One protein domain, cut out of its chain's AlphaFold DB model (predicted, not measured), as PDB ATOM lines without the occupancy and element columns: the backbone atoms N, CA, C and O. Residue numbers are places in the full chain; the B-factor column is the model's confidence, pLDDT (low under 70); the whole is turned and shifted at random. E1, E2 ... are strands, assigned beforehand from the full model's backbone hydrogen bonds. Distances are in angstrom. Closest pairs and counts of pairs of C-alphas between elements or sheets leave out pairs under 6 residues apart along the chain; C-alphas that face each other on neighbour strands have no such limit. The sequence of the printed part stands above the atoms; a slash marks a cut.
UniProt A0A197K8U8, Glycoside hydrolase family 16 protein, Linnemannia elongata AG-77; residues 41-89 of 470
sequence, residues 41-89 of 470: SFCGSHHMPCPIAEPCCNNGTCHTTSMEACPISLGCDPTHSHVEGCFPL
ATOM      1  N   SER A  41     218.705 329.559 235.688       83.62
ATOM      2  CA  SER A  41     218.168 330.025 234.411       83.62
ATOM      3  C   SER A  41     216.627 330.009 234.427       83.62
ATOM      4  O   SER A  41     216.009 329.094 234.968       83.62
ATOM      5  N   PHE A  42     215.984 331.059 233.907       91.19
ATOM      6  CA  PHE A  42     214.519 331.188 233.886       91.19
ATOM      7  C   PHE A  42     213.927 330.693 232.562       91.19
ATOM      8  O   PHE A  42     214.571 330.763 231.517       91.19
ATOM      9  N   CYS A  43     212.675 330.234 232.604       90.25
ATOM     10  CA  CYS A  43     211.922 329.723 231.457       90.25
ATOM     11  C   CYS A  43     210.475 330.253 231.439       90.25
ATOM     12  O   CYS A  43     210.059 331.004 232.326       90.25
ATOM     13  N   GLY A  44     209.702 329.906 230.407       87.38
ATOM     14  CA  GLY A  44     208.318 330.366 230.204       87.38
ATOM     15  C   GLY A  44     208.169 331.334 229.026       87.38
ATOM     16  O   GLY A  44     209.139 331.632 228.337       87.38
ATOM     17  N   SER A  45     206.959 331.863 228.812       85.25
ATOM     18  CA  SER A  45     206.553 332.589 227.588       85.25
ATOM     19  C   SER A  45     207.358 333.848 227.227       85.25
ATOM     20  O   SER A  45     207.195 334.383 226.133       85.25
ATOM     21  N   HIS A  46     208.184 334.351 228.148       86.38
ATOM     22  CA  HIS A  46     209.036 335.534 227.975       86.38
ATOM     23  C   HIS A  46     210.539 335.206 228.015       86.38
ATOM     24  O   HIS A  46     211.369 336.111 227.993       86.38
ATOM     25  N   HIS A  47     210.892 333.921 228.061       85.94
ATOM     26  CA  HIS A  47     212.257 333.422 228.164       85.94
ATOM     27  C   HIS A  47     212.552 332.417 227.042       85.94
ATOM     28  O   HIS A  47     211.649 331.848 226.429       85.94
ATOM     29  N   MET A  48     213.836 332.186 226.779       84.06
ATOM     30  CA  MET A  48     214.257 331.092 225.903       84.06
ATOM     31  C   MET A  48     213.950 329.731 226.555       84.06
ATOM     32  O   MET A  48     213.905 329.645 227.785       84.06
ATOM     33  N   PRO A  49     213.777 328.654 225.764       82.62
ATOM     34  CA  PRO A  49     213.739 327.301 226.304       82.62
ATOM     35  C   PRO A  49     215.010 326.974 227.094       82.62
ATOM     36  O   PRO A  49     216.095 327.462 226.765       82.62
ATOM     37  N   CYS A  50     214.875 326.130 228.116       85.19
ATOM     38  CA  CYS A  50     215.976 325.810 229.019       85.19
ATOM     39  C   CYS A  50     217.235 325.260 228.313       85.19
ATOM     40  O   CYS A  50     217.130 324.528 227.322       85.19
ATOM     41  N   PRO A  51     218.443 325.562 228.829       84.31
ATOM     42  CA  PRO A  51     219.695 325.082 228.257       84.31
ATOM     43  C   PRO A  51     219.903 323.587 228.536       84.31
ATOM     44  O   PRO A  51     219.451 323.065 229.549       84.31
ATOM     45  N   ILE A  52     220.691 322.904 227.699       79.69
ATOM     46  CA  ILE A  52     220.961 321.455 227.822       79.69
ATOM     47  C   ILE A  52     221.537 321.020 229.190       79.69
ATOM     48  O   ILE A  52     221.385 319.869 229.583       79.69
ATOM     49  N   ALA A  53     222.182 321.932 229.926       79.94
ATOM     50  CA  ALA A  53     222.736 321.670 231.258       79.94
ATOM     51  C   ALA A  53     221.687 321.689 232.391       79.94
ATOM     52  O   ALA A  53     221.923 321.110 233.449       79.94
ATOM     53  N   GLU A  54     220.552 322.357 232.178       88.38
ATOM     54  CA  GLU A  54     219.419 322.467 233.108       88.38
ATOM     55  C   GLU A  54     218.122 322.240 232.303       88.38
ATOM     56  O   GLU A  54     217.293 323.136 232.198       88.38
ATOM     57  N   PRO A  55     217.959 321.076 231.640       85.69
ATOM     58  CA  PRO A  55     217.101 320.943 230.460       85.69
ATOM     59  C   PRO A  55     215.596 321.021 230.746       85.69
ATOM     60  O   PRO A  55     214.807 321.115 229.808       85.69
ATOM     61  N   CYS A  56     215.181 320.971 232.009       87.94
ATOM     62  CA  CYS A  56     213.787 320.925 232.437       87.94
ATOM     63  C   CYS A  56     213.308 322.297 232.920       87.94
ATOM     64  O   CYS A  56     213.794 322.792 233.932       87.94
ATOM     65  N   CYS A  57     212.271 322.848 232.294       88.44
ATOM     66  CA  CYS A  57     211.503 323.958 232.845       88.44
ATOM     67  C   CYS A  57     210.457 323.436 233.837       88.44
ATOM     68  O   CYS A  57     209.557 322.702 233.434       88.44
ATOM     69  N   ASN A  58     210.516 323.834 235.108       85.31
ATOM     70  CA  ASN A  58     209.445 323.597 236.079       85.31
ATOM     71  C   ASN A  58     209.201 324.875 236.896       85.31
ATOM     72  O   ASN A  58     210.133 325.474 237.438       85.31
ATOM     73  N   ASN A  59     207.936 325.302 236.946       84.94
ATOM     74  CA  ASN A  59     207.465 326.497 237.652       84.94
ATOM     75  C   ASN A  59     208.215 327.802 237.286       84.94
ATOM     76  O   ASN A  59     208.437 328.660 238.138       84.94
ATOM     77  N   GLY A  60     208.608 327.959 236.016       87.81
ATOM     78  CA  GLY A  60     209.292 329.158 235.504       87.81
ATOM     79  C   GLY A  60     210.814 329.184 235.704       87.81
ATOM     80  O   GLY A  60     211.463 330.133 235.264       87.81
ATOM     81  N   THR A  61     211.395 328.140 236.295       90.75
ATOM     82  CA  THR A  61     212.846 327.979 236.468       90.75
ATOM     83  C   THR A  61     213.330 326.717 235.755       90.75
ATOM     84  O   THR A  61     212.607 325.724 235.671       90.75
ATOM     85  N   CYS A  62     214.551 326.752 235.234       90.31
ATOM     86  CA  CYS A  62     215.242 325.611 234.656       90.31
ATOM     87  C   CYS A  62     215.958 324.794 235.738       90.31
ATOM     88  O   CYS A  62     216.542 325.344 236.670       90.31
ATOM     89  N   HIS A  63     215.921 323.471 235.610       87.44
ATOM     90  CA  HIS A  63     216.455 322.525 236.590       87.44
ATOM     91  C   HIS A  63     217.343 321.487 235.917       87.44
ATOM     92  O   HIS A  63     217.073 321.041 234.798       87.44
ATOM     93  N   THR A  64     218.373 321.039 236.634       86.31
ATOM     94  CA  THR A  64     219.096 319.814 236.282       86.31
ATOM     95  C   THR A  64     218.153 318.610 236.302       86.31
ATOM     96  O   THR A  64     217.150 318.586 237.027       86.31
ATOM     97  N   THR A  65     218.477 317.595 235.500       80.50
ATOM     98  CA  THR A  65     217.643 316.398 235.385       80.50
ATOM     99  C   THR A  65     217.486 315.714 236.746       80.50
ATOM    100  O   THR A  65     218.471 315.384 237.398       80.50
ATOM    101  N   SER A  66     216.244 315.557 237.203       79.69
ATOM    102  CA  SER A  66     215.896 315.079 238.545       79.69
ATOM    103  C   SER A  66     214.493 314.469 238.566       79.69
ATOM    104  O   SER A  66     213.674 314.725 237.683       79.69
ATOM    105  N   MET A  67     214.190 313.655 239.580       75.88
ATOM    106  CA  MET A  67     212.877 313.010 239.720       75.88
ATOM    107  C   MET A  67     211.794 313.969 240.246       75.88
ATOM    108  O   MET A  67     210.617 313.628 240.255       75.88
ATOM    109  N   GLU A  68     212.170 315.159 240.700       74.12
ATOM    110  CA  GLU A  68     211.273 316.115 241.344       74.12
ATOM    111  C   GLU A  68     210.863 317.246 240.405       74.12
ATOM    112  O   GLU A  68     209.705 317.651 240.427       74.12
ATOM    113  N   ALA A  69     211.784 317.729 239.565       77.12
ATOM    114  CA  ALA A  69     211.488 318.794 238.612       77.12
ATOM    115  C   ALA A  69     211.015 318.254 237.253       77.12
ATOM    116  O   ALA A  69     210.098 318.816 236.659       77.12
ATOM    117  N   CYS A  70     211.624 317.173 236.756       84.06
ATOM    118  CA  CYS A  70     211.555 316.797 235.339       84.06
ATOM    119  C   CYS A  70     210.414 315.847 234.921       84.06
ATOM    120  O   CYS A  70     210.099 315.801 233.724       84.06
ATOM    121  N   PRO A  71     209.734 315.110 235.825       79.69
ATOM    122  CA  PRO A  71     208.485 314.457 235.466       79.69
ATOM    123  C   PRO A  71     207.384 315.475 235.163       79.69
ATOM    124  O   PRO A  71     207.117 316.383 235.948       79.69
ATOM    125  N   ILE A  72     206.671 315.294 234.054       72.00
ATOM    126  CA  ILE A  72     205.627 316.253 233.647       72.00
ATOM    127  C   ILE A  72     204.432 316.243 234.611       72.00
ATOM    128  O   ILE A  72     203.902 317.303 234.930       72.00
ATOM    129  N   SER A  73     204.086 315.086 235.185       69.06
ATOM    130  CA  SER A  73     203.086 314.992 236.265       69.06
ATOM    131  C   SER A  73     203.519 315.659 237.585       69.06
ATOM    132  O   SER A  73     202.740 315.671 238.534       69.06
ATOM    133  N   LEU A  74     204.738 316.212 237.664       72.44
ATOM    134  CA  LEU A  74     205.232 317.041 238.773       72.44
ATOM    135  C   LEU A  74     205.513 318.500 238.349       72.44
ATOM    136  O   LEU A  74     206.108 319.257 239.112       72.44
ATOM    137  N   GLY A  75     205.063 318.916 237.159       74.62
ATOM    138  CA  GLY A  75     205.103 320.315 236.710       74.62
ATOM    139  C   GLY A  75     206.135 320.655 235.631       74.62
ATOM    140  O   GLY A  75     206.241 321.828 235.277       74.62
ATOM    141  N   CYS A  76     206.866 319.676 235.080       80.44
ATOM    142  CA  CYS A  76     207.772 319.933 233.954       80.44
ATOM    143  C   CYS A  76     206.994 320.392 232.708       80.44
ATOM    144  O   CYS A  76     206.120 319.674 232.218       80.44
ATOM    145  N   ASP A  77     207.322 321.565 232.174       83.75
ATOM    146  CA  ASP A  77     206.713 322.130 230.973       83.75
ATOM    147  C   ASP A  77     207.557 321.804 229.725       83.75
ATOM    148  O   ASP A  77     208.606 322.422 229.507       83.75
ATOM    149  N   PRO A  78     207.116 320.875 228.854       81.31
ATOM    150  CA  PRO A  78     207.864 320.501 227.658       81.31
ATOM    151  C   PRO A  78     207.900 321.601 226.585       81.31
ATOM    152  O   PRO A  78     208.650 321.458 225.626       81.31
ATOM    153  N   THR A  79     207.102 322.672 226.700       83.06
ATOM    154  CA  THR A  79     207.092 323.774 225.716       83.06
ATOM    155  C   THR A  79     208.209 324.792 225.942       83.06
ATOM    156  O   THR A  79     208.671 325.406 224.983       83.06
ATOM    157  N   HIS A  80     208.693 324.912 227.182       86.06
ATOM    158  CA  HIS A  80     209.785 325.810 227.575       86.06
ATOM    159  C   HIS A  80     211.035 325.056 228.073       86.06
ATOM    160  O   HIS A  80     211.982 325.664 228.568       86.06
ATOM    161  N   SER A  81     211.050 323.730 227.939       84.25
ATOM    162  CA  SER A  81     212.203 322.872 228.235       84.25
ATOM    163  C   SER A  81     213.108 322.691 227.017       84.25
ATOM    164  O   SER A  81     212.694 322.899 225.877       84.25
ATOM    165  N   HIS A  82     214.335 322.222 227.250       82.69
ATOM    166  CA  HIS A  82     215.152 321.633 226.195       82.69
ATOM    167  C   HIS A  82     214.437 320.410 225.594       82.69
ATOM    168  O   HIS A  82     213.631 319.744 226.256       82.69
ATOM    169  N   VAL A  83     214.779 320.058 224.353       71.94
ATOM    170  CA  VAL A  83     214.327 318.808 223.726       71.94
ATOM    171  C   VAL A  83     214.724 317.626 224.626       71.94
ATOM    172  O   VAL A  83     215.860 317.556 225.090       71.94
ATOM    173  N   GLU A  84     213.768 316.738 224.912       71.06
ATOM    174  CA  GLU A  84     213.885 315.602 225.856       71.06
ATOM    175  C   GLU A  84     214.077 315.953 227.350       71.06
ATOM    176  O   GLU A  84     214.167 315.047 228.176       71.06
ATOM    177  N   GLY A  85     214.055 317.234 227.744       78.56
ATOM    178  CA  GLY A  85     214.264 317.650 229.141       78.56
ATOM    179  C   GLY A  85     213.172 317.217 230.130       78.56
ATOM    180  O   GLY A  85     213.445 317.057 231.319       78.56
ATOM    181  N   CYS A  86     211.951 316.986 229.642       80.31
ATOM    182  CA  CYS A  86     210.831 316.481 230.434       80.31
ATOM    183  C   CYS A  86     210.484 315.024 230.088       80.31
ATOM    184  O   CYS A  86     210.405 314.665 228.912       80.31
ATOM    185  N   PHE A  87     210.146 314.212 231.095       78.62
ATOM    186  CA  PHE A  87     209.785 312.795 230.921       78.62
ATOM    187  C   PHE A  87     208.457 312.410 231.618       78.62
ATOM    188  O   PHE A  87     207.964 313.144 232.478       78.62
ATOM    189  N   PRO A  88     207.797 311.294 231.237       77.50
ATOM    190  CA  PRO A  88     206.645 310.776 231.983       77.50
ATOM    191  C   PRO A  88     207.065 310.269 233.371       77.50
ATOM    192  O   PRO A  88     208.236 310.014 233.613       77.50
ATOM    193  N   LEU A  89     206.125 310.050 234.288       81.38
ATOM    194  CA  LEU A  89     206.440 309.419 235.574       81.38
ATOM    195  C   LEU A  89     206.898 307.954 235.354       81.38
ATOM    196  O   LEU A  89     206.138 307.191 234.745       81.38
TER     197      LEU A  89
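What this domain is: This is residues 41 to 89 of the 470 residues of the protein "Glycoside hydrolase family 16 protein" of Linnemannia elongata AG-77 (UniProt A0A197K8U8). There is little regular structure here: loops are gathered about one short hairpin, E1 and E2, with a loop at residues 41 to 55 before it and a longer winding stretch, residues 64 to 89, after it. The printed part has 49 residues, with no named helix and two antiparallel strands, E1 then E2; the class is all strand, but on 6 of the 49 residues. It is compact, with a radius of gyration of the C-alphas of 8.8 A, and spans 27 by 18 by 15 A.

How they stand to each other: Look at E1, residues 56 to 58, and E2, residues 61 to 63: this hairpin is antiparallel at 137 degrees, joined by a tight link. C-alphas 57 and 62 face each other at 4.5 A. N 63 and O 56, 2.8 A apart, are within hydrogen-bond range.

Where its parts are: Start at C-alpha 41, (218.168, 330.025, 234.411). E1 begins at C-alpha 56, (213.787, 320.925, 232.437), and runs 6.3 A; E2 runs 6.5 A to C-alpha 63, (216.455, 322.525, 236.590).

The domain as a whole: The C-alphas farthest apart, of His 46 and Leu 89, are 27.3 A apart. The printed part has no cut; mean pLDDT of the printed part is 82.2, and residue 73 is under 70.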